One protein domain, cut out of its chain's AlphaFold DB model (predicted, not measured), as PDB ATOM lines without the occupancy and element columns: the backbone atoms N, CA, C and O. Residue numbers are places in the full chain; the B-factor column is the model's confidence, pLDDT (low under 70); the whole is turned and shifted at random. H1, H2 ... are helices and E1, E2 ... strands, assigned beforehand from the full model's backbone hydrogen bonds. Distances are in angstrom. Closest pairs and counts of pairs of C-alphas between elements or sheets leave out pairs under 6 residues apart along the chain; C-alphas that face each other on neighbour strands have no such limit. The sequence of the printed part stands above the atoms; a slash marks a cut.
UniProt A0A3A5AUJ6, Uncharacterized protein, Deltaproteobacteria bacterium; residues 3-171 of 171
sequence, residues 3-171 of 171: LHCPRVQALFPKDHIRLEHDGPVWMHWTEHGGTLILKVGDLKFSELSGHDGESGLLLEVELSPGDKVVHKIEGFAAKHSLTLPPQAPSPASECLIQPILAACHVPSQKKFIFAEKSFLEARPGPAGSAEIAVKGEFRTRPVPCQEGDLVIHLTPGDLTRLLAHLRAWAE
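What this domain is: This is residues 3 to 171 of the 171 residues of an uncharacterized protein of Deltaproteobacteria bacterium (UniProt A0A3A5AUJ6). Two seven-stranded sheets stand face to face as a sandwich with their strands crossed at 88 degrees; at one end helix H2 lies between the two sheets, with H1 side by side with it. E6 and E13 lie toward the opposite end, and a long loop, residues 80 to 94, leads from H1 to E8 at the helix end. The printed part has 169 residues with two named helices and fourteen named strands, in the order E1 to E7, H1, E8 to E14, H2; the class is mixed, helices and strands. Both sheets are antiparallel: one runs E1 E4 E5 E14 E9 E10 E13, the other E6 E3 E2 E7 E12 E11 E8. The whole is compact, with a radius of gyration of the C-alphas of 15.7 A, and spans 45 by 35 by 24 A.

How they stand to each other: E1, residues 3 to 5, is an edge strand of the first sheet and the antiparallel neighbour of E4, residues 25 to 32, with N 5 and O 25 within hydrogen-bond range at 2.8 A. E1 runs on at 60 degrees into E2, residues 7 to 12, in the second sheet. E2 and E3, residues 17 to 20, form a hairpin, with N 10 and O 19 at 2.8 A. E4 and E5, residues 35 to 40, form another, with N 28 and O 39 at 2.8 A. E6, residues 44 to 47, is an edge strand of the second sheet beside E3, with N 18 and O 46 at 2.9 A. E7, residues 56 to 62, is the neighbour of E2, with N 9 and O 58 at 2.8 A, and of E12, residues 129 to 136, with N 59 and O 132 at 2.8 A. E11, residues 118 to 124, forms a hairpin with E12, N 121 and O 133 at 2.9 A; its other neighbour is edge strand E8, residues 95 to 97, N 97 and O 120 at 2.9 A. In the first sheet E9, residues 101 to 106, and E10, residues 111 to 115, form a hairpin, with N 104 and O 113 at 2.8 A. E14, residues 149 to 154, is the neighbour of E5, N 38 and O 152 at 2.9 A, and of E9, N 103 and O 151 at 2.8 A. Edge strand E13, residues 139 to 142, is the neighbour of E10, N 112 and O 141 at 2.9 A. E10 runs on into E11 at 76 degrees and E12 into E13 at 81 degrees. The facing parts of this sandwich, two sheets face to face, are 8.6 A apart centre to centre. The first sheet is strongly twisted, its C-alphas up to 6.5 A off their best plane; the second only just, at 4.0 A. H2, residues 156 to 169, is on both sheets, and with the second it makes two layers, a helix on one face of a sheet. Its height over the second sheet is 9.3 A, and it runs along E11 at 2 degrees on the local plane; the C-alphas of Pro 124 and Trp 169, the closest of E11 and H2, are 6.6 A apart. Its height over the first is 12.0 A, and it runs along E5 at 12 degrees on the local plane; the closest C-alphas, of Leu 36 and Pro 156, are 6.4 A apart. H1, residues 66 to 79, touches H2 at a shallow tilt of 19 degrees, opposite ways, the closest C-alphas being those of Val 70 and Arg 167, 5.3 A. H1 only grazes the first sheet, with its residues 68 to 79. In H1 and H2 every O i to N i+4 pair is within hydrogen-bond range.

Where its parts are: E1 begins at C-alpha 3 (128.643, 185.524, 128.085). From first to last C-alpha E4 measures 21.6 A, E7 20.0 A, E11 20.2 A and E12 23.3 A. H1 measures 19.9 A from C-alpha 66 (121.048, 180.548, 120.755). H2 measures 20.0 A and ends at C-alpha 169 (125.767, 173.746, 121.220).

The domain as a whole: The C-alphas farthest apart are those of Ser 49 and Pro 86, 46.7 A. The printed part has no cut and ends at Glu 171, the chain's last residue. The link from H1 to E8, 15 residues, is long; E6 to E7 and E13 to E14 are short, and the other links are tight. The mean pLDDT of the printed part is 91.5; residues 51 to 52 and 88 to 92 are under 70.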
ATOM      1  N   LEU A   3     129.574 186.645 127.977       95.62
ATOM      2  CA  LEU A   3     128.643 185.524 128.085       95.62
ATOM      3  C   LEU A   3     128.165 185.409 129.526       95.62
ATOM      4  O   LEU A   3     128.919 185.682 130.461       95.62
ATOM      5  N   HIS A   4     126.895 185.069 129.688       95.69
ATOM      6  CA  HIS A   4     126.322 184.897 131.007       95.69
ATOM      7  C   HIS A   4     126.812 183.574 131.595       95.69
ATOM      8  O   HIS A   4     126.941 182.579 130.883       95.69
ATOM      9  N   CYS A   5     127.147 183.595 132.877       95.69
ATOM     10  CA  CYS A   5     127.732 182.482 133.598       95.69
ATOM     11  C   CYS A   5     126.884 182.235 134.850       95.69
ATOM     12  O   CYS A   5     127.110 182.880 135.878       95.69
ATOM     13  N   PRO A   6     125.855 181.369 134.768       95.06
ATOM     14  CA  PRO A   6     124.950 181.110 135.887       95.06
ATOM     15  C   PRO A   6     125.660 180.577 137.130       95.06
ATOM     16  O   PRO A   6     125.215 180.821 138.251       95.06
ATOM     17  N   ARG A   7     126.773 179.864 136.928       95.44
ATOM     18  CA  ARG A   7     127.560 179.260 137.992       95.44
ATOM     19  C   ARG A   7     129.047 179.376 137.690       95.44
ATOM     20  O   ARG A   7     129.502 178.991 136.619       95.44
ATOM     21  N   VAL A   8     129.805 179.820 138.683       96.44
ATOM     22  CA  VAL A   8     131.270 179.806 138.688       96.44
ATOM     23  C   VAL A   8     131.754 179.330 140.048       96.44
ATOM     24  O   VAL A   8     131.240 179.756 141.082       96.44
ATOM     25  N   GLN A   9     132.740 178.444 140.054       96.19
ATOM     26  CA  GLN A   9     133.329 177.923 141.273       96.19
ATOM     27  C   GLN A   9     134.793 177.545 141.045       96.19
ATOM     28  O   GLN A   9     135.134 176.916 140.048       96.19
ATOM     29  N   ALA A  10     135.656 177.891 141.993       96.19
ATOM     30  CA  ALA A  10     137.012 177.378 142.098       96.19
ATOM     31  C   ALA A  10     137.172 176.677 143.447       96.19
ATOM     32  O   ALA A  10     136.836 177.248 144.489       96.19
ATOM     33  N   LEU A  11     137.670 175.444 143.429       95.62
ATOM     34  CA  LEU A  11     137.869 174.617 144.613       95.62
ATOM     35  C   LEU A  11     139.346 174.261 144.733       95.62
ATOM     36  O   LEU A  11     139.932 173.690 143.816       95.62
ATOM     37  N   PHE A  12     139.930 174.557 145.891       94.88
ATOM     38  CA  PHE A  12     141.312 174.227 146.227       94.88
ATOM     39  C   PHE A  12     141.367 173.604 147.632       94.88
ATOM     40  O   PHE A  12     141.734 174.281 148.597       94.88
ATOM     41  N   PRO A  13     141.002 172.312 147.784       93.12
ATOM     42  CA  PRO A  13     140.898 171.659 149.095       93.12
ATOM     43  C   PRO A  13     142.204 171.667 149.900       93.12
ATOM     44  O   PRO A  13     142.188 171.872 151.111       93.12
ATOM     45  N   LYS A  14     143.358 171.533 149.229       90.69
ATOM     46  CA  LYS A  14     144.686 171.596 149.873       90.69
ATOM     47  C   LYS A  14     144.971 172.942 150.541       90.69
ATOM     48  O   LYS A  14     145.754 172.998 151.482       90.69
ATOM     49  N   ASP A  15     144.351 174.005 150.042       91.31
ATOM     50  CA  ASP A  15     144.497 175.363 150.554       91.31
ATOM     51  C   ASP A  15     143.295 175.816 151.401       91.31
ATOM     52  O   ASP A  15     143.302 176.956 151.863       91.31
ATOM     53  N   HIS A  16     142.284 174.957 151.596       93.25
ATOM     54  CA  HIS A  16     140.992 175.274 152.221       93.25
ATOM     55  C   HIS A  16     140.222 176.410 151.544       93.25
ATOM     56  O   HIS A  16     139.481 177.142 152.196       93.25
ATOM     57  N   ILE A  17     140.386 176.584 150.233       93.81
ATOM     58  CA  ILE A  17     139.810 177.727 149.521       93.81
ATOM     59  C   ILE A  17     138.687 177.274 148.601       93.81
ATOM     60  O   ILE A  17     138.877 176.419 147.736       93.81
ATOM     61  N   ARG A  18     137.539 177.936 148.741       94.94
ATOM     62  CA  ARG A  18     136.479 177.994 147.741       94.94
ATOM     63  C   ARG A  18     136.296 179.439 147.306       94.94
ATOM     64  O   ARG A  18     136.198 180.337 148.141       94.94
ATOM     65  N   LEU A  19     136.260 179.650 145.997       95.25
ATOM     66  CA  LEU A  19     135.835 180.907 145.393       95.25
ATOM     67  C   LEU A  19     134.581 180.652 144.580       95.25
ATOM     68  O   LEU A  19     134.555 179.720 143.781       95.25
ATOM     69  N   GLU A  20     133.564 181.479 144.744       95.50
ATOM     70  CA  GLU A  20     132.362 181.411 143.919       95.50
ATOM     71  C   GLU A  20     131.619 182.735 143.908       95.50
ATOM     72  O   GLU A  20     131.946 183.658 144.651       95.50
ATOM     73  N   HIS A  21     130.609 182.827 143.058       94.12
ATOM     74  CA  HIS A  21     129.662 183.928 143.075       94.12
ATOM     75  C   HIS A  21     128.309 183.407 143.588       94.12
ATOM     76  O   HIS A  21     127.898 182.309 143.215       94.12
ATOM     77  N   ASP A  22     127.596 184.184 144.414       86.88
ATOM     78  CA  ASP A  22     126.320 183.777 145.050       86.88
ATOM     79  C   ASP A  22     125.128 183.721 144.065       86.88
ATOM     80  O   ASP A  22     123.964 183.666 144.461       86.88
ATOM     81  N   GLY A  23     125.400 183.785 142.765       88.12
ATOM     82  CA  GLY A  23     124.405 183.848 141.709       88.12
ATOM     83  C   GLY A  23     125.055 184.014 140.337       88.12
ATOM     84  O   GLY A  23     126.275 183.876 140.217       88.12
ATOM     85  N   PRO A  24     124.268 184.356 139.310       89.69
ATOM     86  CA  PRO A  24     124.796 184.561 137.973       89.69
ATOM     87  C   PRO A  24     125.812 185.704 137.911       89.69
ATOM     88  O   PRO A  24     125.670 186.726 138.586       89.69
ATOM     89  N   VAL A  25     126.806 185.545 137.043       95.50
ATOM     90  CA  VAL A  25     127.853 186.534 136.774       95.50
ATOM     91  C   VAL A  25     128.120 186.624 135.272       95.50
ATOM     92  O   VAL A  25     127.690 185.780 134.487       95.50
ATOM     93  N   TRP A  26     128.826 187.665 134.838       96.06
ATOM     94  CA  TRP A  26     129.268 187.791 133.454       96.06
ATOM     95  C   TRP A  26     130.702 187.306 133.297       96.06
ATOM     96  O   TRP A  26     131.623 187.805 133.938       96.06
ATOM     97  N   MET A  27     130.891 186.368 132.377       96.56
ATOM     98  CA  MET A  27     132.202 185.922 131.948       96.56
ATOM     99  C   MET A  27     132.695 186.812 130.812       96.56
ATOM    100  O   MET A  27     132.046 186.942 129.767       96.56
ATOM    101  N   HIS A  28     133.857 187.427 131.013       96.56
ATOM    102  CA  HIS A  28     134.489 188.298 130.038       96.56
ATOM    103  C   HIS A  28     135.512 187.537 129.199       96.56
ATOM    104  O   HIS A  28     136.445 186.933 129.714       96.56
ATOM    105  N   TRP A  29     135.327 187.599 127.887       95.50
ATOM    106  CA  TRP A  29     136.188 186.993 126.882       95.50
ATOM    107  C   TRP A  29     136.920 188.114 126.159       95.50
ATOM    108  O   TRP A  29     136.281 188.951 125.511       95.50
ATOM    109  N   THR A  30     138.239 188.158 126.271       93.94
ATOM    110  CA  THR A  30     139.064 189.209 125.672       93.94
ATOM    111  C   THR A  30     140.333 188.633 125.064       93.94
ATOM    112  O   THR A  30     140.706 187.495 125.322       93.94
ATOM    113  N   GLU A  31     140.997 189.436 124.247       89.06
ATOM    114  CA  GLU A  31     142.330 189.175 123.725       89.06
ATOM    115  C   GLU A  31     143.292 190.218 124.302       89.06
ATOM    116  O   GLU A  31     142.908 191.376 124.491       89.06
ATOM    117  N   HIS A  32     144.505 189.790 124.639       84.44
ATOM    118  CA  HIS A  32     145.580 190.658 125.090       84.44
ATOM    119  C   HIS A  32     146.946 190.094 124.671       84.44
ATOM    120  O   HIS A  32     147.432 189.109 125.235       84.44
ATOM    121  N   GLY A  33     147.605 190.757 123.718       78.69
ATOM    122  CA  GLY A  33     148.984 190.450 123.322       78.69
ATOM    123  C   GLY A  33     149.165 189.057 122.706       78.69
ATOM    124  O   GLY A  33     150.161 188.394 122.976       78.69
ATOM    125  N   GLY A  34     148.190 188.587 121.929       80.38
ATOM    126  CA  GLY A  34     148.156 187.260 121.312       80.38
ATOM    127  C   GLY A  34     147.635 186.150 122.229       80.38
ATOM    128  O   GLY A  34     147.516 185.007 121.789       80.38
ATOM    129  N   THR A  35     147.310 186.469 123.486       86.88
ATOM    130  CA  THR A  35     146.723 185.530 124.450       86.88
ATOM    131  C   THR A  35     145.253 185.842 124.655       86.88
ATOM    132  O   THR A  35     144.857 186.996 124.808       86.88
ATOM    133  N   LEU A  36     144.432 184.800 124.676       90.50
ATOM    134  CA  LEU A  36     142.998 184.931 124.858       90.50
ATOM    135  C   LEU A  36     142.652 184.639 126.311       90.50
ATOM    136  O   LEU A  36     143.111 183.647 126.869       90.50
ATOM    137  N   ILE A  37     141.861 185.514 126.923       94.19
ATOM    138  CA  ILE A  37     141.600 185.521 128.359       94.19
ATOM    139  C   ILE A  37     140.102 185.386 128.603       94.19
ATOM    140  O   ILE A  37     139.297 186.194 128.134       94.19
ATOM    141  N   LEU A  38     139.759 184.367 129.375       96.25
ATOM    142  CA  LEU A  38     138.442 184.105 129.932       96.25
ATOM    143  C   LEU A  38     138.496 184.522 131.403       96.25
ATOM    144  O   LEU A  38     139.216 183.893 132.174       96.25
ATOM    145  N   LYS A  39     137.786 185.585 131.787       96.75
ATOM    146  CA  LYS A  39     137.818 186.142 133.146       96.75
ATOM    147  C   LYS A  39     136.432 186.173 133.785       96.75
ATOM    148  O   LYS A  39     135.472 186.616 133.158       96.75
ATOM    149  N   VAL A  40     136.364 185.791 135.055       96.69
ATOM    150  CA  VAL A  40     135.218 186.031 135.942       96.69
ATOM    151  C   VAL A  40     135.729 186.721 137.204       96.69
ATOM    152  O   VAL A  40     136.673 186.232 137.816       96.69
ATOM    153  N   GLY A  41     135.163 187.877 137.546       94.06
ATOM    154  CA  GLY A  41     135.548 188.670 138.720       94.06
ATOM    155  C   GLY A  41     134.569 188.529 139.886       94.06
ATOM    156  O   GLY A  41     133.647 187.717 139.832       94.06
ATOM    157  N   ASP A  42     134.783 189.349 140.916       91.75
ATOM    158  CA  ASP A  42     133.920 189.492 142.097       91.75
ATOM    159  C   ASP A  42     133.617 188.177 142.835       91.75
ATOM    160  O   ASP A  42     132.561 188.004 143.448       91.75
ATOM    161  N   LEU A  43     134.563 187.234 142.800       94.94
ATOM    162  CA  LEU A  43     134.409 185.950 143.470       94.94
ATOM    163  C   LEU A  43     134.584 186.102 144.983       94.94
ATOM    164  O   LEU A  43     135.567 186.664 145.475       94.94
ATOM    165  N   LYS A  44     133.638 185.538 145.729       94.12
ATOM    166  CA  LYS A  44     133.639 185.501 147.186       94.12
ATOM    167  C   LYS A  44     134.425 184.303 147.682       94.12
ATOM    168  O   LYS A  44     134.243 183.178 147.224       94.12
ATOM    169  N   PHE A  45     135.277 184.565 148.662       93.69
ATOM    170  CA  PHE A  45     136.007 183.537 149.381       93.69
ATOM    171  C   PHE A  45     135.136 182.907 150.471       93.69
ATOM    172  O   PHE A  45     134.521 183.613 151.269       93.69
ATOM    173  N   SER A  46     135.166 181.581 150.540       93.31
ATOM    174  CA  SER A  46     134.746 180.803 151.701       93.31
ATOM    175  C   SER A  46     135.772 179.711 152.002       93.31
ATOM    176  O   SER A  46     136.529 179.275 151.130       93.31
ATOM    177  N   GLU A  47     135.820 179.294 153.264       93.12
ATOM    178  CA  GLU A  47     136.718 178.235 153.713       93.12
ATOM    179  C   GLU A  47     136.081 176.858 153.476       93.12
ATOM    180  O   GLU A  47     134.910 176.641 153.795       93.12
ATOM    181  N   LEU A  48     136.844 175.929 152.896       90.69
ATOM    182  CA  LEU A  48     136.405 174.546 152.704       90.69
ATOM    183  C   LEU A  48     136.653 173.713 153.962       90.69
ATOM    184  O   LEU A  48     137.778 173.620 154.456       90.69
ATOM    185  N   SER A  49     135.609 173.029 154.426       81.75
ATOM    186  CA  SER A  49     135.702 172.002 155.458       81.75
ATOM    187  C   SER A  49     136.150 170.669 154.843       81.75
ATOM    188  O   SER A  49     135.382 169.990 154.169       81.75
ATOM    189  N   GLY A  50     137.405 170.289 155.094       71.56
ATOM    190  CA  GLY A  50     137.997 169.025 154.637       71.56
ATOM    191  C   GLY A  50     139.115 169.199 153.606       71.56
ATOM    192  O   GLY A  50     139.227 170.232 152.950       71.56
ATOM    193  N   HIS A  51     139.962 168.174 153.491       64.94
ATOM    194  CA  HIS A  51     141.113 168.143 152.575       64.94
ATOM    195  C   HIS A  51     140.905 167.228 151.361       64.94
ATOM    196  O   HIS A  51     141.761 167.182 150.475       64.94
ATOM    197  N   ASP A  52     139.787 166.503 151.320       67.94
ATOM    198  CA  ASP A  52     139.522 165.504 150.296       67.94
ATOM    199  C   ASP A  52     138.820 166.149 149.099       67.94
ATOM    200  O   ASP A  52     137.755 166.754 149.225       67.94
ATOM    201  N   GLY A  53     139.437 166.035 147.925       80.25
ATOM    202  CA  GLY A  53     138.877 166.520 146.669       80.25
ATOM    203  C   GLY A  53     139.941 166.951 145.666       80.25
ATOM    204  O   GLY A  53     141.069 167.305 146.019       80.25
ATOM    205  N   GLU A  54     139.573 166.935 144.390       88.12
ATOM    206  CA  GLU A  54     140.422 167.454 143.321       88.12
ATOM    207  C   GLU A  54     140.338 168.982 143.270       88.12
ATOM    208  O   GLU A  54     139.270 169.571 143.433       88.12
ATOM    209  N   SER A  55     141.481 169.631 143.047       93.88
ATOM    210  CA  SER A  55     141.504 171.070 142.782       93.88
ATOM    211  C   SER A  55     141.052 171.346 141.355       93.88
ATOM    212  O   SER A  55     141.468 170.650 140.425       93.88
ATOM    213  N   GLY A  56     140.243 172.381 141.170       96.31
ATOM    214  CA  GLY A  56     139.723 172.689 139.850       96.31
ATOM    215  C   GLY A  56     138.833 173.913 139.796       96.31
ATOM    216  O   GLY A  56     138.453 174.498 140.812       96.31
ATOM    217  N   LEU A  57     138.510 174.278 138.563       97.31
ATOM    218  CA  LEU A  57     137.569 175.328 138.218       97.31
ATOM    219  C   LEU A  57     136.354 174.691 137.556       97.31
ATOM    220  O   LEU A  57     136.498 173.750 136.777       97.31
ATOM    221  N   LEU A  58     135.177 175.232 137.826       96.62
ATOM    222  CA  LEU A  58     133.933 174.847 137.189       96.62
ATOM    223  C   LEU A  58     133.153 176.105 136.825       96.62
ATOM    224  O   LEU A  58     132.887 176.952 137.677       96.62
ATOM    225  N   LEU A  59     132.781 176.209 135.559       96.88
ATOM    226  CA  LEU A  59     131.978 177.289 135.014       96.88
ATOM    227  C   LEU A  59     130.801 176.678 134.259       96.88
ATOM    228  O   LEU A  59     130.956 175.693 133.545       96.88
ATOM    229  N   GLU A  60     129.642 177.295 134.381       96.44
ATOM    230  CA  GLU A  60     128.500 177.055 133.512       96.44
ATOM    231  C   GLU A  60     128.303 178.301 132.659       96.44
ATOM    232  O   GLU A  60     128.258 179.406 133.194       96.44
ATOM    233  N   VAL A  61     128.224 178.141 131.344       96.12
ATOM    234  CA  VAL A  61     128.037 179.230 130.384       96.12
ATOM    235  C   VAL A  61     126.662 179.084 129.760       96.12
ATOM    236  O   VAL A  61     126.355 178.053 129.172       96.12
ATOM    237  N   GLU A  62     125.835 180.117 129.861       95.62
ATOM    238  CA  GLU A  62     124.525 180.119 129.219       95.62
ATOM    239  C   GLU A  62     124.676 180.316 127.708       95.62
ATOM    240  O   GLU A  62     125.315 181.270 127.246       95.62
ATOM    241  N   LEU A  63     124.066 179.412 126.943       95.00
ATOM    242  CA  LEU A  63     124.038 179.435 125.483       95.00
ATOM    243  C   LEU A  63     122.681 179.893 124.923       95.00
ATOM    244  O   LEU A  63     122.534 180.035 123.714       95.00
ATOM    245  N   SER A  64     121.709 180.189 125.790       90.44
ATOM    246  CA  SER A  64     120.366 180.631 125.409       90.44
ATOM    247  C   SER A  64     120.169 182.154 125.552       90.44
ATOM    248  O   SER A  64     120.715 182.771 126.464       90.44
ATOM    249  N   PRO A  65     119.374 182.800 124.675       91.00
ATOM    250  CA  PRO A  65     118.875 182.271 123.408       91.00
ATOM    251  C   PRO A  65     120.012 182.127 122.381       91.00
ATOM    252  O   PRO A  65     120.826 183.043 122.212       91.00
ATOM    253  N   GLY A  66     119.998 181.002 121.666       90.44
ATOM    254  CA  GLY A  66     121.048 180.548 120.755       90.44
ATOM    255  C   GLY A  66     121.578 181.588 119.783       90.44
ATOM    256  O   GLY A  66     122.761 181.929 119.805       90.44
ATOM    257  N   ASP A  67     120.680 182.188 119.000       92.06
ATOM    258  CA  ASP A  67     121.021 183.170 117.963       92.06
ATOM    259  C   ASP A  67     121.874 184.332 118.490       92.06
ATOM    260  O   ASP A  67     122.799 184.805 117.824       92.06
ATOM    261  N   LYS A  68     121.597 184.798 119.716       93.75
ATOM    262  CA  LYS A  68     122.367 185.893 120.323       93.75
ATOM    263  C   LYS A  68     123.775 185.446 120.685       93.75
ATOM    264  O   LYS A  68     124.710 186.239 120.570       93.75
ATOM    265  N   VAL A  69     123.929 184.214 121.159       94.56
ATOM    266  CA  VAL A  69     125.227 183.652 121.540       94.56
ATOM    267  C   VAL A  69     126.054 183.348 120.297       94.56
ATOM    268  O   VAL A  69     127.202 183.786 120.233       94.56
ATOM    269  N   VAL A  70     125.457 182.736 119.272       94.69
ATOM    270  CA  VAL A  70     126.094 182.510 117.965       94.69
ATOM    271  C   VAL A  70     126.597 183.829 117.379       94.69
ATOM    272  O   VAL A  70     127.786 183.949 117.084       94.69
ATOM    273  N   HIS A  71     125.751 184.863 117.320       95.44
ATOM    274  CA  HIS A  71     126.151 186.166 116.787       95.44
ATOM    275  C   HIS A  71     127.297 186.813 117.584       95.44
ATOM    276  O   HIS A  71     128.225 187.389 117.009       95.44
ATOM    277  N   LYS A  72     127.277 186.698 118.920       95.94
ATOM    278  CA  LYS A  72     128.375 187.172 119.776       95.94
ATOM    279  C   LYS A  72     129.681 186.429 119.489       95.94
ATOM    280  O   LYS A  72     130.725 187.079 119.420       95.94
ATOM    281  N   ILE A  73     129.628 185.106 119.328       95.38
ATOM    282  CA  ILE A  73     130.795 184.266 119.041       95.38
ATOM    283  C   ILE A  73     131.387 184.620 117.675       95.38
ATOM    284  O   ILE A  73     132.590 184.853 117.579       95.38
ATOM    285  N   GLU A  74     130.558 184.721 116.637       95.38
ATOM    286  CA  GLU A  74     131.003 185.076 115.286       95.38
ATOM    287  C   GLU A  74     131.596 186.486 115.235       95.38
ATOM    288  O   GLU A  74     132.685 186.684 114.694       95.38
ATOM    289  N   GLY A  75     130.932 187.462 115.865       96.06
ATOM    290  CA  GLY A  75     131.436 188.830 115.955       96.06
ATOM    291  C   GLY A  75     132.757 188.920 116.723       96.06
ATOM    292  O   GLY A  75     133.662 189.657 116.324       96.06
ATOM    293  N   PHE A  76     132.907 188.145 117.801       95.69
ATOM    294  CA  PHE A  76     134.164 188.052 118.537       95.69
ATOM    295  C   PHE A  76     135.272 187.427 117.682       95.69
ATOM    296  O   PHE A  76     136.362 187.990 117.590       95.69
ATOM    297  N   ALA A  77     134.997 186.301 117.023       94.44
ATOM    298  CA  ALA A  77     135.963 185.626 116.168       94.44
ATOM    299  C   ALA A  77     136.433 186.525 115.018       94.44
ATOM    300  O   ALA A  77     137.638 186.677 114.820       94.44
ATOM    301  N   ALA A  78     135.507 187.204 114.335       94.94
ATOM    302  CA  ALA A  78     135.830 188.149 113.271       94.94
ATOM    303  C   ALA A  78     136.708 189.306 113.775       94.94
ATOM    304  O   ALA A  78     137.733 189.614 113.169       94.94
ATOM    305  N   LYS A  79     136.355 189.906 114.923       94.75
ATOM    306  CA  LYS A  79     137.126 191.002 115.532       94.75
ATOM    307  C   LYS A  79     138.577 190.610 115.830       94.75
ATOM    308  O   LYS A  79     139.465 191.451 115.725       94.75
ATOM    309  N   HIS A  80     138.809 189.355 116.203       92.94
ATOM    310  CA  HIS A  80     140.121 188.850 116.609       92.94
ATOM    311  C   HIS A  80     140.793 187.971 115.543       92.94
ATOM    312  O   HIS A  80     141.761 187.281 115.847       92.94
ATOM    313  N   SER A  81     140.313 188.016 114.292       92.31
ATOM    314  CA  SER A  81     140.858 187.241 113.163       92.31
ATOM    315  C   SER A  81     140.948 185.729 113.432       92.31
ATOM    316  O   SER A  81     141.872 185.057 112.975       92.31
ATOM    317  N   LEU A  82     139.987 185.184 114.182       91.88
ATOM    318  CA  LEU A  82     139.872 183.753 114.457       91.88
ATOM    319  C   LEU A  82     139.033 183.089 113.361       91.88
ATOM    320  O   LEU A  82     137.899 183.493 113.099       91.88
ATOM    321  N   THR A  83     139.570 182.050 112.727       92.38
ATOM    322  CA  THR A  83     138.846 181.291 111.701       92.38
ATOM    323  C   THR A  83     138.020 180.191 112.352       92.38
ATOM    324  O   THR A  83     138.530 179.110 112.639       92.38
ATOM    325  N   LEU A  84     136.734 180.457 112.578       91.69
ATOM    326  CA  LEU A  84     135.805 179.412 113.000       91.69
ATOM    327  C   LEU A  84     135.584 178.425 111.843       91.69
ATOM    328  O   LEU A  84     135.396 178.866 110.704       91.69
ATOM    329  N   PRO A  85     135.585 177.107 112.104       87.50
ATOM    330  CA  PRO A  85     135.204 176.138 111.090       87.50
ATOM    331  C   PRO A  85     133.744 176.365 110.660       87.50
ATOM    332  O   PRO A  85     132.962 176.964 111.413       87.50
ATOM    333  N   PRO A  86     133.355 175.874 109.469       83.69
ATOM    334  CA  PRO A  86     131.954 175.809 109.083       83.69
ATOM    335  C   PRO A  86     131.131 175.152 110.187       83.69
ATOM    336  O   PRO A  86     131.589 174.207 110.834       83.69
ATOM    337  N   GLN A  87     129.924 175.665 110.396       73.31
ATOM    338  CA  GLN A  87     129.018 175.144 111.407       73.31
ATOM    339  C   GLN A  87     128.678 173.691 111.063       73.31
ATOM    340  O   GLN A  87     128.092 173.405 110.018       73.31
ATOM    341  N   ALA A  88     129.146 172.778 111.908       68.25
ATOM    342  CA  ALA A  88     128.849 171.359 111.833       68.25
ATOM    343  C   ALA A  88     127.700 171.042 112.804       68.25
ATOM    344  O   ALA A  88     127.500 171.807 113.751       68.25
ATOM    345  N   PRO A  89     126.974 169.923 112.612       69.56
ATOM    346  CA  PRO A  89     126.000 169.457 113.592       69.56
ATOM    347  C   PRO A  89     126.636 169.408 114.976       69.56
ATOM    348  O   PRO A  89     127.794 168.994 115.094       69.56
ATOM    349  N   SER A  90     125.870 169.818 115.988       69.69
ATOM    350  CA  SER A  90     126.289 169.852 117.388       69.69
ATOM    351  C   SER A  90     127.118 168.608 117.747       69.69
ATOM    352  O   SER A  90     126.580 167.493 117.732       69.69
ATOM    353  N   PRO A  91     128.438 168.740 117.988       67.38
ATOM    354  CA  PRO A  91     129.266 167.582 118.258       67.38
ATOM    355  C   PRO A  91     128.818 166.978 119.586       67.38
ATOM    356  O   PRO A  91     128.767 167.665 120.606       67.38
ATOM    357  N   ALA A  92     128.518 165.678 119.573       63.12
ATOM    358  CA  ALA A  92     128.216 164.924 120.791       63.12
ATOM    359  C   ALA A  92     129.447 164.780 121.708       63.12
ATOM    360  O   ALA A  92     129.319 164.349 122.851       63.12
ATOM    361  N   SER A  93     130.641 165.096 121.198       75.88
ATOM    362  CA  SER A  93     131.904 164.987 121.917       75.88
ATOM    363  C   SER A  93     132.210 166.225 122.750       75.88
ATOM    364  O   SER A  93     131.984 167.358 122.327       75.88
ATOM    365  N   GLU A  94     132.831 165.985 123.897       86.25
ATOM    366  CA  GLU A  94     133.513 166.994 124.700       86.25
ATOM    367  C   GLU A  94     134.623 167.719 123.916       86.25
ATOM    368  O   GLU A  94     135.288 167.158 123.041       86.25
ATOM    369  N   CYS A  95     134.841 168.989 124.255       93.38
ATOM    370  CA  CYS A  95     135.974 169.776 123.794       93.38
ATOM    371  C   CYS A  95     137.087 169.706 124.840       93.38
ATOM    372  O   CYS A  95     136.957 170.272 125.924       93.38
ATOM    373  N   LEU A  96     138.193 169.050 124.492       95.25
ATOM    374  CA  LEU A  96     139.397 168.997 125.322       95.25
ATOM    375  C   LEU A  96     140.479 169.927 124.768       95.25
ATOM    376  O   LEU A  96     140.937 169.757 123.629       95.25
ATOM    377  N   ILE A  97     140.908 170.890 125.580       95.31
ATOM    378  CA  ILE A  97     141.998 171.824 125.265       95.31
ATOM    379  C   ILE A  97     142.979 171.932 126.434       95.31
ATOM    380  O   ILE A  97     142.659 171.578 127.569       95.31
ATOM    381  N   GLN A  98     144.176 172.446 126.159       95.44
ATOM    382  CA  GLN A  98     145.214 172.647 127.164       95.44
ATOM    383  C   GLN A  98     145.443 174.151 127.370       95.44
ATOM    384  O   GLN A  98     146.108 174.783 126.549       95.44
ATOM    385  N   PRO A  99     144.889 174.754 128.439       96.38
ATOM    386  CA  PRO A  99     145.143 176.154 128.739       96.38
ATOM    387  C   PRO A  99     146.633 176.441 128.928       96.38
ATOM    388  O   PRO A  99     147.377 175.623 129.464       96.38
ATOM    389  N   ILE A 100     147.047 177.651 128.552       96.50
ATOM    390  CA  ILE A 100     148.377 178.187 128.875       96.50
ATOM    391  C   ILE A 100     148.491 178.362 130.394       96.50
ATOM    392  O   ILE A 100     149.518 178.069 131.000       96.50
ATOM    393  N   LEU A 101     147.420 178.872 131.004       96.81
ATOM    394  CA  LEU A 101     147.327 179.137 132.430       96.81
ATOM    395  C   LEU A 101     145.863 179.083 132.850       96.81
ATOM    396  O   LEU A 101     145.008 179.661 132.186       96.81
ATOM    397  N   ALA A 102     145.590 178.478 133.992       97.62
ATOM    398  CA  ALA A 102     144.361 178.698 134.734       97.62
ATOM    399  C   ALA A 102     144.736 179.221 136.114       97.62
ATOM    400  O   ALA A 102     145.609 178.641 136.759       97.62
ATOM    401  N   ALA A 103     144.143 180.322 136.557       96.62
ATOM    402  CA  ALA A 103     144.519 180.937 137.817       96.62
ATOM    403  C   ALA A 103     143.354 181.623 138.522       96.62
ATOM    404  O   ALA A 103     142.374 182.018 137.896       96.62
ATOM    405  N   CYS A 104     143.512 181.789 139.830       95.88
ATOM    406  CA  CYS A 104     142.615 182.536 140.685       95.88
ATOM    407  C   CYS A 104     143.397 183.449 141.629       95.88
ATOM    408  O   CYS A 104     144.404 183.043 142.224       95.88
ATOM    409  N   HIS A 105     142.892 184.662 141.818       95.38
ATOM    410  CA  HIS A 105     143.350 185.558 142.873       95.38
ATOM    411  C   HIS A 105     142.459 185.417 144.111       95.38
ATOM    412  O   HIS A 105     141.235 185.390 144.011       95.38
ATOM    413  N   VAL A 106     143.076 185.350 145.296       92.44
ATOM    414  CA  VAL A 106     142.387 185.266 146.595       92.44
ATOM    415  C   VAL A 106     142.852 186.432 147.484       92.44
ATOM    416  O   VAL A 106     143.794 186.263 148.267       92.44
ATOM    417  N   PRO A 107     142.232 187.625 147.375       84.50
ATOM    418  CA  PRO A 107     142.698 188.851 148.036       84.50
ATOM    419  C   PRO A 107     142.827 188.743 149.546       84.50
ATOM    420  O   PRO A 107     143.864 189.097 150.107       84.50
ATOM    421  N   SER A 108     141.801 188.198 150.205       83.62
ATOM    422  CA  SER A 108     141.752 188.052 151.666       83.62
ATOM    423  C   SER A 108     142.923 187.235 152.212       83.62
ATOM    424  O   SER A 108     143.391 187.492 153.318       83.62
ATOM    425  N   GLN A 109     143.434 186.296 151.414       84.94
ATOM    426  CA  GLN A 109     144.546 185.413 151.763       84.94
ATOM    427  C   GLN A 109     145.877 185.845 151.129       84.94
ATOM    428  O   GLN A 109     146.897 185.202 151.369       84.94
ATOM    429  N   LYS A 110     145.891 186.911 150.310       91.81
ATOM    430  CA  LYS A 110     147.049 187.346 149.506       91.81
ATOM    431  C   LYS A 110     147.673 186.185 148.723       91.81
ATOM    432  O   LYS A 110     148.895 186.021 148.697       91.81
ATOM    433  N   LYS A 111     146.830 185.339 148.129       93.50
ATOM    434  CA  LYS A 111     147.251 184.151 147.378       93.50
ATOM    435  C   LYS A 111     146.937 184.307 145.895       93.50
ATOM    436  O   LYS A 111     145.897 184.836 145.507       93.50
ATOM    437  N   PHE A 112     147.842 183.778 145.084       95.38
ATOM    438  CA  PHE A 112     147.643 183.494 143.673       95.38
ATOM    439  C   PHE A 112     147.768 181.987 143.476       95.38
ATOM    440  O   PHE A 112     148.835 181.417 143.733       95.38
ATOM    441  N   ILE A 113     146.675 181.352 143.064       96.25
ATOM    442  CA  ILE A 113     146.593 179.907 142.840       96.25
ATOM    443  C   ILE A 113     146.522 179.679 141.341       96.25
ATOM    444  O   ILE A 113     145.719 180.319 140.673       96.25
ATOM    445  N   PHE A 114     147.368 178.816 140.791       97.06
ATOM    446  CA  PHE A 114     147.521 178.695 139.347       97.06
ATOM    447  C   PHE A 114     147.965 177.307 138.892       97.06
ATOM    448  O   PHE A 114     148.660 176.600 139.617       97.06
ATOM    449  N   ALA A 115     147.605 176.937 137.667       97.38
ATOM    450  CA  ALA A 115     148.020 175.713 136.999       97.38
ATOM    451  C   ALA A 115     148.440 176.008 135.549       97.38
ATOM    452  O   ALA A 115     147.621 176.391 134.715       97.38
ATOM    453  N   GLU A 116     149.720 175.786 135.248       94.50
ATOM    454  CA  GLU A 116     150.288 175.819 133.883       94.50
ATOM    455  C   GLU A 116     150.190 174.446 133.195       94.50
ATOM    456  O   GLU A 116     150.293 174.321 131.979       94.50
ATOM    457  N   LYS A 117     149.989 173.391 133.992       92.69
ATOM    458  CA  LYS A 117     149.707 172.027 133.541       92.69
ATOM    459  C   LYS A 117     148.274 171.683 133.921       92.69
ATOM    460  O   LYS A 117     148.030 170.995 134.913       92.69
ATOM    461  N   SER A 118     147.336 172.244 133.172       95.44
ATOM    462  CA  SER A 118     145.908 171.973 133.315       95.44
ATOM    463  C   SER A 118     145.308 171.526 131.990       95.44
ATOM    464  O   SER A 118     145.891 171.734 130.928       95.44
ATOM    465  N   PHE A 119     144.145 170.893 132.060       96.31
ATOM    466  CA  PHE A 119     143.290 170.639 130.913       96.31
ATOM    467  C   PHE A 119     141.932 171.277 131.164       96.31
ATOM    468  O   PHE A 119     141.453 171.314 132.301       96.31
ATOM    469  N   LEU A 120     141.337 171.798 130.097       97.38
ATOM    470  CA  LEU A 120     139.978 172.304 130.084       97.38
ATOM    471  C   LEU A 120     139.121 171.336 129.280       97.38
ATOM    472  O   LEU A 120     139.419 171.043 128.122       97.38
ATOM    473  N   GLU A 121     138.061 170.869 129.919       96.81
ATOM    474  CA  GLU A 121     137.004 170.056 129.337       96.81
ATOM    475  C   GLU A 121     135.752 170.922 129.248       96.81
ATOM    476  O   GLU A 121     135.286 171.449 130.260       96.81
ATOM    477  N   ALA A 122     135.225 171.104 128.041       96.56
ATOM    478  CA  ALA A 122     133.911 171.692 127.844       96.56
ATOM    479  C   ALA A 122     132.947 170.640 127.306       96.56
ATOM    480  O   ALA A 122     133.312 169.850 126.433       96.56
ATOM    481  N   ARG A 123     131.709 170.649 127.786       95.56
ATOM    482  CA  ARG A 123     130.660 169.718 127.361       95.56
ATOM    483  C   ARG A 123     129.290 170.399 127.374       95.56
ATOM    484  O   ARG A 123     129.121 171.379 128.106       95.56
ATOM    485  N   PRO A 124     128.305 169.889 126.614       93.25
ATOM    486  CA  PRO A 124     126.927 170.348 126.734       93.25
ATOM    487  C   PRO A 124     126.445 170.212 128.180       93.25
ATOM    488  O   PRO A 124     126.602 169.160 128.801       93.25
ATOM    489  N   GLY A 125     125.886 171.292 128.708       89.56
ATOM    490  CA  GLY A 125     125.241 171.339 130.011       89.56
ATOM    491  C   GLY A 125     123.727 171.129 129.899       89.56
ATOM    492  O   GLY A 125     123.185 170.930 128.807       89.56
ATOM    493  N   PRO A 126     123.012 171.155 131.031       82.00
ATOM    494  CA  PRO A 126     121.558 171.106 131.029       82.00
ATOM    495  C   PRO A 126     120.951 172.346 130.351       82.00
ATOM    496  O   PRO A 126     121.423 173.461 130.526       82.00
ATOM    497  N   ALA A 127     119.845 172.150 129.625       79.44
ATOM    498  CA  ALA A 127     118.935 173.219 129.192       79.44
ATOM    499  C   ALA A 127     119.610 174.454 128.545       79.44
ATOM    500  O   ALA A 127     119.397 175.586 128.976       79.44
ATOM    501  N   GLY A 128     120.386 174.245 127.476       89.06
ATOM    502  CA  GLY A 128     120.958 175.350 126.698       89.06
ATOM    503  C   GLY A 128     122.109 176.065 127.409       89.06
ATOM    504  O   GLY A 128     122.276 177.274 127.234       89.06
ATOM    505  N   SER A 129     122.883 175.335 128.213       94.44
ATOM    506  CA  SER A 129     124.159 175.771 128.777       94.44
ATOM    507  C   SER A 129     125.309 174.864 128.324       94.44
ATOM    508  O   SER A 129     125.104 173.811 127.719       94.44
ATOM    509  N   ALA A 130     126.539 175.284 128.599       95.56
ATOM    510  CA  ALA A 130     127.735 174.459 128.502       95.56
ATOM    511  C   ALA A 130     128.481 174.469 129.832       95.56
ATOM    512  O   ALA A 130     128.661 175.520 130.448       95.56
ATOM    513  N   GLU A 131     128.961 173.306 130.247       96.44
ATOM    514  CA  GLU A 131     129.844 173.178 131.398       96.44
ATOM    515  C   GLU A 131     131.295 173.249 130.927       96.44
ATOM    516  O   GLU A 131     131.673 172.582 129.967       96.44
ATOM    517  N   ILE A 132     132.107 174.048 131.613       97.06
ATOM    518  CA  ILE A 132     133.546 174.171 131.408       97.06
ATOM    519  C   ILE A 132     134.230 173.828 132.728       97.06
ATOM    520  O   ILE A 132     134.097 174.551 133.716       97.06
ATOM    521  N   ALA A 133     134.995 172.743 132.740       97.31
ATOM    522  CA  ALA A 133     135.789 172.317 133.879       97.31
ATOM    523  C   ALA A 133     137.279 172.457 133.564       97.31
ATOM    524  O   ALA A 133     137.736 172.037 132.505       97.31
ATOM    525  N   VAL A 134     138.050 173.011 134.499       97.88
ATOM    526  CA  VAL A 134     139.514 173.023 134.420       97.88
ATOM    527  C   VAL A 134     140.080 172.214 135.567       97.88
ATOM    528  O   VAL A 134     139.817 172.507 136.733       97.88
ATOM    529  N   LYS A 135     140.896 171.219 135.237       96.19
ATOM    530  CA  LYS A 135     141.546 170.331 136.201       96.19
ATOM    531  C   LYS A 135     143.046 170.325 135.963       96.19
ATOM    532  O   LYS A 135     143.512 170.518 134.841       96.19
ATOM    533  N   GLY A 136     143.819 170.108 137.018       93.75
ATOM    534  CA  GLY A 136     145.270 170.039 136.904       93.75
ATOM    535  C   GLY A 136     145.996 170.218 138.225       93.75
ATOM    536  O   GLY A 136     145.404 170.249 139.304       93.75
ATOM    537  N   GLU A 137     147.312 170.357 138.122       93.38
ATOM    538  CA  GLU A 137     148.181 170.577 139.275       93.38
ATOM    539  C   GLU A 137     148.212 172.060 139.654       93.38
ATOM    540  O   GLU A 137     149.095 172.811 139.232       93.38
ATOM    541  N   PHE A 138     147.244 172.485 140.466       95.75
ATOM    542  CA  PHE A 138     147.232 173.839 141.010       95.75
ATOM    543  C   PHE A 138     148.316 174.024 142.075       95.75
ATOM    544  O   PHE A 138     148.506 173.198 142.970       95.75
ATOM    545  N   ARG A 139     149.039 175.135 141.953       95.75
ATOM    546  CA  ARG A 139     150.107 175.588 142.841       95.75
ATOM    547  C   ARG A 139     149.742 176.945 143.407       95.75
ATOM    548  O   ARG A 139     149.089 177.744 142.742       95.75
ATOM    549  N   THR A 140     150.250 177.232 144.593       95.31
ATOM    550  CA  THR A 140     149.927 178.461 145.315       95.31
ATOM    551  C   THR A 140     151.193 179.263 145.565       95.31
ATOM    552  O   THR A 140     152.223 178.714 145.958       95.31
ATOM    553  N   ARG A 141     151.125 180.579 145.352       94.31
ATOM    554  CA  ARG A 141     152.173 181.522 145.756       94.31
ATOM    555  C   ARG A 141     151.571 182.771 146.409       94.31
ATOM    556  O   ARG A 141     150.465 183.171 146.040       94.31
ATOM    557  N   PRO A 142     152.280 183.408 147.352       93.19
ATOM    558  CA  PRO A 142     151.824 184.651 147.957       93.19
ATOM    559  C   PRO A 142     151.985 185.819 146.975       93.19
ATOM    560  O   PRO A 142     153.069 186.032 146.433       93.19
ATOM    561  N   VAL A 143     150.914 186.579 146.748       90.12
ATOM    562  CA  VAL A 143     150.896 187.788 145.909       90.12
ATOM    563  C   VAL A 143     149.881 188.775 146.495       90.12
ATOM    564  O   VAL A 143     148.772 188.362 146.838       90.12
ATOM    565  N   PRO A 144     150.201 190.077 146.604       83.25
ATOM    566  CA  PRO A 144     149.188 191.079 146.899       83.25
ATOM    567  C   PRO A 144     148.208 191.173 145.722       83.25
ATOM    568  O   PRO A 144     148.571 191.612 144.635       83.25
ATOM    569  N   CYS A 145     146.965 190.760 145.941       82.56
ATOM    570  CA  CYS A 145     145.877 190.879 144.978       82.56
ATOM    571  C   CYS A 145     144.727 191.692 145.576       82.56
ATOM    572  O   CYS A 145     144.513 191.679 146.788       82.56
ATOM    573  N   GLN A 146     144.041 192.451 144.722       78.56
ATOM    574  CA  GLN A 146     142.988 193.387 145.132       78.56
ATOM    575  C   GLN A 146     141.583 192.819 144.910       78.56
ATOM    576  O   GLN A 146     140.674 193.147 145.665       78.56
ATOM    577  N   GLU A 147     141.420 191.934 143.925       83.75
ATOM    578  CA  GLU A 147     140.124 191.396 143.508       83.75
ATOM    579  C   GLU A 147     140.149 189.869 143.451       83.75
ATOM    580  O   GLU A 147     141.173 189.263 143.119       83.75
ATOM    581  N   GLY A 148     139.029 189.254 143.838       88.19
ATOM    582  CA  GLY A 148     138.816 187.819 143.718       88.19
ATOM    583  C   GLY A 148     138.381 187.516 142.298       88.19
ATOM    584  O   GLY A 148     137.295 187.922 141.891       88.19
ATOM    585  N   ASP A 149     139.226 186.836 141.535       93.25
ATOM    586  CA  ASP A 149     138.914 186.503 140.153       93.25
ATOM    587  C   ASP A 149     139.394 185.104 139.772       93.25
ATOM    588  O   ASP A 149     140.138 184.437 140.496       93.25
ATOM    589  N   LEU A 150     138.903 184.664 138.623       96.00
ATOM    590  CA  LEU A 150     139.312 183.478 137.903       96.00
ATOM    591  C   LEU A 150     139.692 183.917 136.497       96.00
ATOM    592  O   LEU A 150     138.927 184.623 135.837       96.00
ATOM    593  N   VAL A 151     140.856 183.475 136.033       96.12
ATOM    594  CA  VAL A 151     141.357 183.726 134.684       96.12
ATOM    595  C   VAL A 151     141.820 182.426 134.032       96.12
ATOM    596  O   VAL A 151     142.529 181.627 134.641       96.12
ATOM    597  N   ILE A 152     141.434 182.215 132.778       97.44
ATOM    598  CA  ILE A 152     141.933 181.124 131.938       97.44
ATOM    599  C   ILE A 152     142.542 181.744 130.683       97.44
ATOM    600  O   ILE A 152     141.873 182.471 129.950       97.44
ATOM    601  N   HIS A 153     143.819 181.463 130.453       97.44
ATOM    602  CA  HIS A 153     144.564 181.875 129.274       97.44
ATOM    603  C   HIS A 153     144.604 180.739 128.262       97.44
ATOM    604  O   HIS A 153     145.042 179.631 128.574       97.44
ATOM    605  N   LEU A 154     144.183 181.030 127.039       96.56
ATOM    606  CA  LEU A 154     144.139 180.090 125.929       96.56
ATOM    607  C   LEU A 154     145.001 180.595 124.774       96.56
ATOM    608  O   LEU A 154     145.138 181.803 124.548       96.56
ATOM    609  N   THR A 155     145.535 179.648 124.006       95.19
ATOM    610  CA  THR A 155     146.067 179.959 122.680       95.19
ATOM    611  C   THR A 155     144.917 180.367 121.745       95.19
ATOM    612  O   THR A 155     143.767 179.964 121.964       95.19
ATOM    613  N   PRO A 156     145.185 181.117 120.662       93.25
ATOM    614  CA  PRO A 156     144.165 181.409 119.655       93.25
ATOM    615  C   PRO A 156     143.520 180.146 119.059       93.25
ATOM    616  O   PRO A 156     142.314 180.124 118.806       93.25
ATOM    617  N   GLY A 157     144.304 179.077 118.869       93.19
ATOM    618  CA  GLY A 157     143.819 177.801 118.337       93.19
ATOM    619  C   GLY A 157     142.858 177.094 119.291       93.19
ATOM    620  O   GLY A 157     141.769 176.688 118.883       93.19
ATOM    621  N   ASP A 158     143.210 177.012 120.573       94.38
ATOM    622  CA  ASP A 158     142.354 176.399 121.591       94.38
ATOM    623  C   ASP A 158     141.078 177.202 121.830       94.38
ATOM    624  O   ASP A 158     140.000 176.618 121.954       94.38
ATOM    625  N   LEU A 159     141.161 178.539 121.805       93.56
ATOM    626  CA  LEU A 159     139.959 179.362 121.858       93.56
ATOM    627  C   LEU A 159     139.060 179.105 120.647       93.56
ATOM    628  O   LEU A 159     137.857 178.943 120.808       93.56
ATOM    629  N   THR A 160     139.627 179.067 119.440       93.50
ATOM    630  CA  THR A 160     138.858 178.812 118.214       93.50
ATOM    631  C   THR A 160     138.108 177.484 118.315       93.50
ATOM    632  O   THR A 160     136.921 177.421 117.994       93.50
ATOM    633  N   ARG A 161     138.766 176.439 118.834       93.56
ATOM    634  CA  ARG A 161     138.137 175.139 119.099       93.56
ATOM    635  C   ARG A 161     137.010 175.244 120.122       93.56
ATOM    636  O   ARG A 161     135.935 174.705 119.876       93.56
ATOM    637  N   LEU A 162     137.225 175.944 121.236       94.88
ATOM    638  CA  LEU A 162     136.199 176.141 122.262       94.88
ATOM    639  C   LEU A 162     134.989 176.910 121.713       94.88
ATOM    640  O   LEU A 162     133.860 176.453 121.858       94.88
ATOM    641  N   LEU A 163     135.216 178.029 121.023       94.31
ATOM    642  CA  LEU A 163     134.160 178.834 120.405       94.31
ATOM    643  C   LEU A 163     133.363 178.044 119.365       94.31
ATOM    644  O   LEU A 163     132.149 178.202 119.302       94.31
ATOM    645  N   ALA A 164     134.016 177.185 118.579       93.75
ATOM    646  CA  ALA A 164     133.327 176.329 117.617       93.75
ATOM    647  C   ALA A 164     132.339 175.369 118.304       93.75
ATOM    648  O   ALA A 164     131.222 175.210 117.823       93.75
ATOM    649  N   HIS A 165     132.721 174.788 119.446       94.38
ATOM    650  CA  HIS A 165     131.833 173.914 120.218       94.38
ATOM    651  C   HIS A 165     130.691 174.696 120.866       94.38
ATOM    652  O   HIS A 165     129.536 174.323 120.700       94.38
ATOM    653  N   LEU A 166     130.989 175.821 121.528       94.06
ATOM    654  CA  LEU A 166     129.955 176.659 122.144       94.06
ATOM    655  C   LEU A 166     128.952 177.179 121.109       94.06
ATOM    656  O   LEU A 166     127.761 177.232 121.388       94.06
ATOM    657  N   ARG A 167     129.423 177.534 119.907       93.31
ATOM    658  CA  ARG A 167     128.564 177.922 118.784       93.31
ATOM    659  C   ARG A 167     127.654 176.775 118.357       93.31
ATOM    660  O   ARG A 167     126.477 177.010 118.137       93.31
ATOM    661  N   ALA A 168     128.194 175.566 118.229       91.94
ATOM    662  CA  ALA A 168     127.432 174.407 117.782       91.94
ATOM    663  C   ALA A 168     126.401 173.938 118.828       91.94
ATOM    664  O   ALA A 168     125.333 173.467 118.455       91.94
ATOM    665  N   TRP A 169     126.691 174.083 120.125       92.00
ATOM    666  CA  TRP A 169     125.767 173.746 121.220       92.00
ATOM    667  C   TRP A 169     124.730 174.834 121.527       92.00
ATOM    668  O   TRP A 169     123.838 174.607 122.339       92.00
ATOM    669  N   ALA A 170     124.861 176.019 120.928       90.88
ATOM    670  CA  ALA A 170     123.904 177.110 121.087       90.88
ATOM    671  C   ALA A 170     122.694 176.998 120.138       90.88
ATOM    672  O   ALA A 170     121.808 177.839 120.224       90.88
ATOM    673  N   GLU A 171     122.650 176.016 119.234       75.94
ATOM    674  CA  GLU A 171     121.497 175.749 118.350       75.94
ATOM    675  C   GLU A 171     120.351 175.030 119.074       75.94
ATOM    676  O   GLU A 171     119.183 175.417 118.834       75.94
TER     677      GLU A 171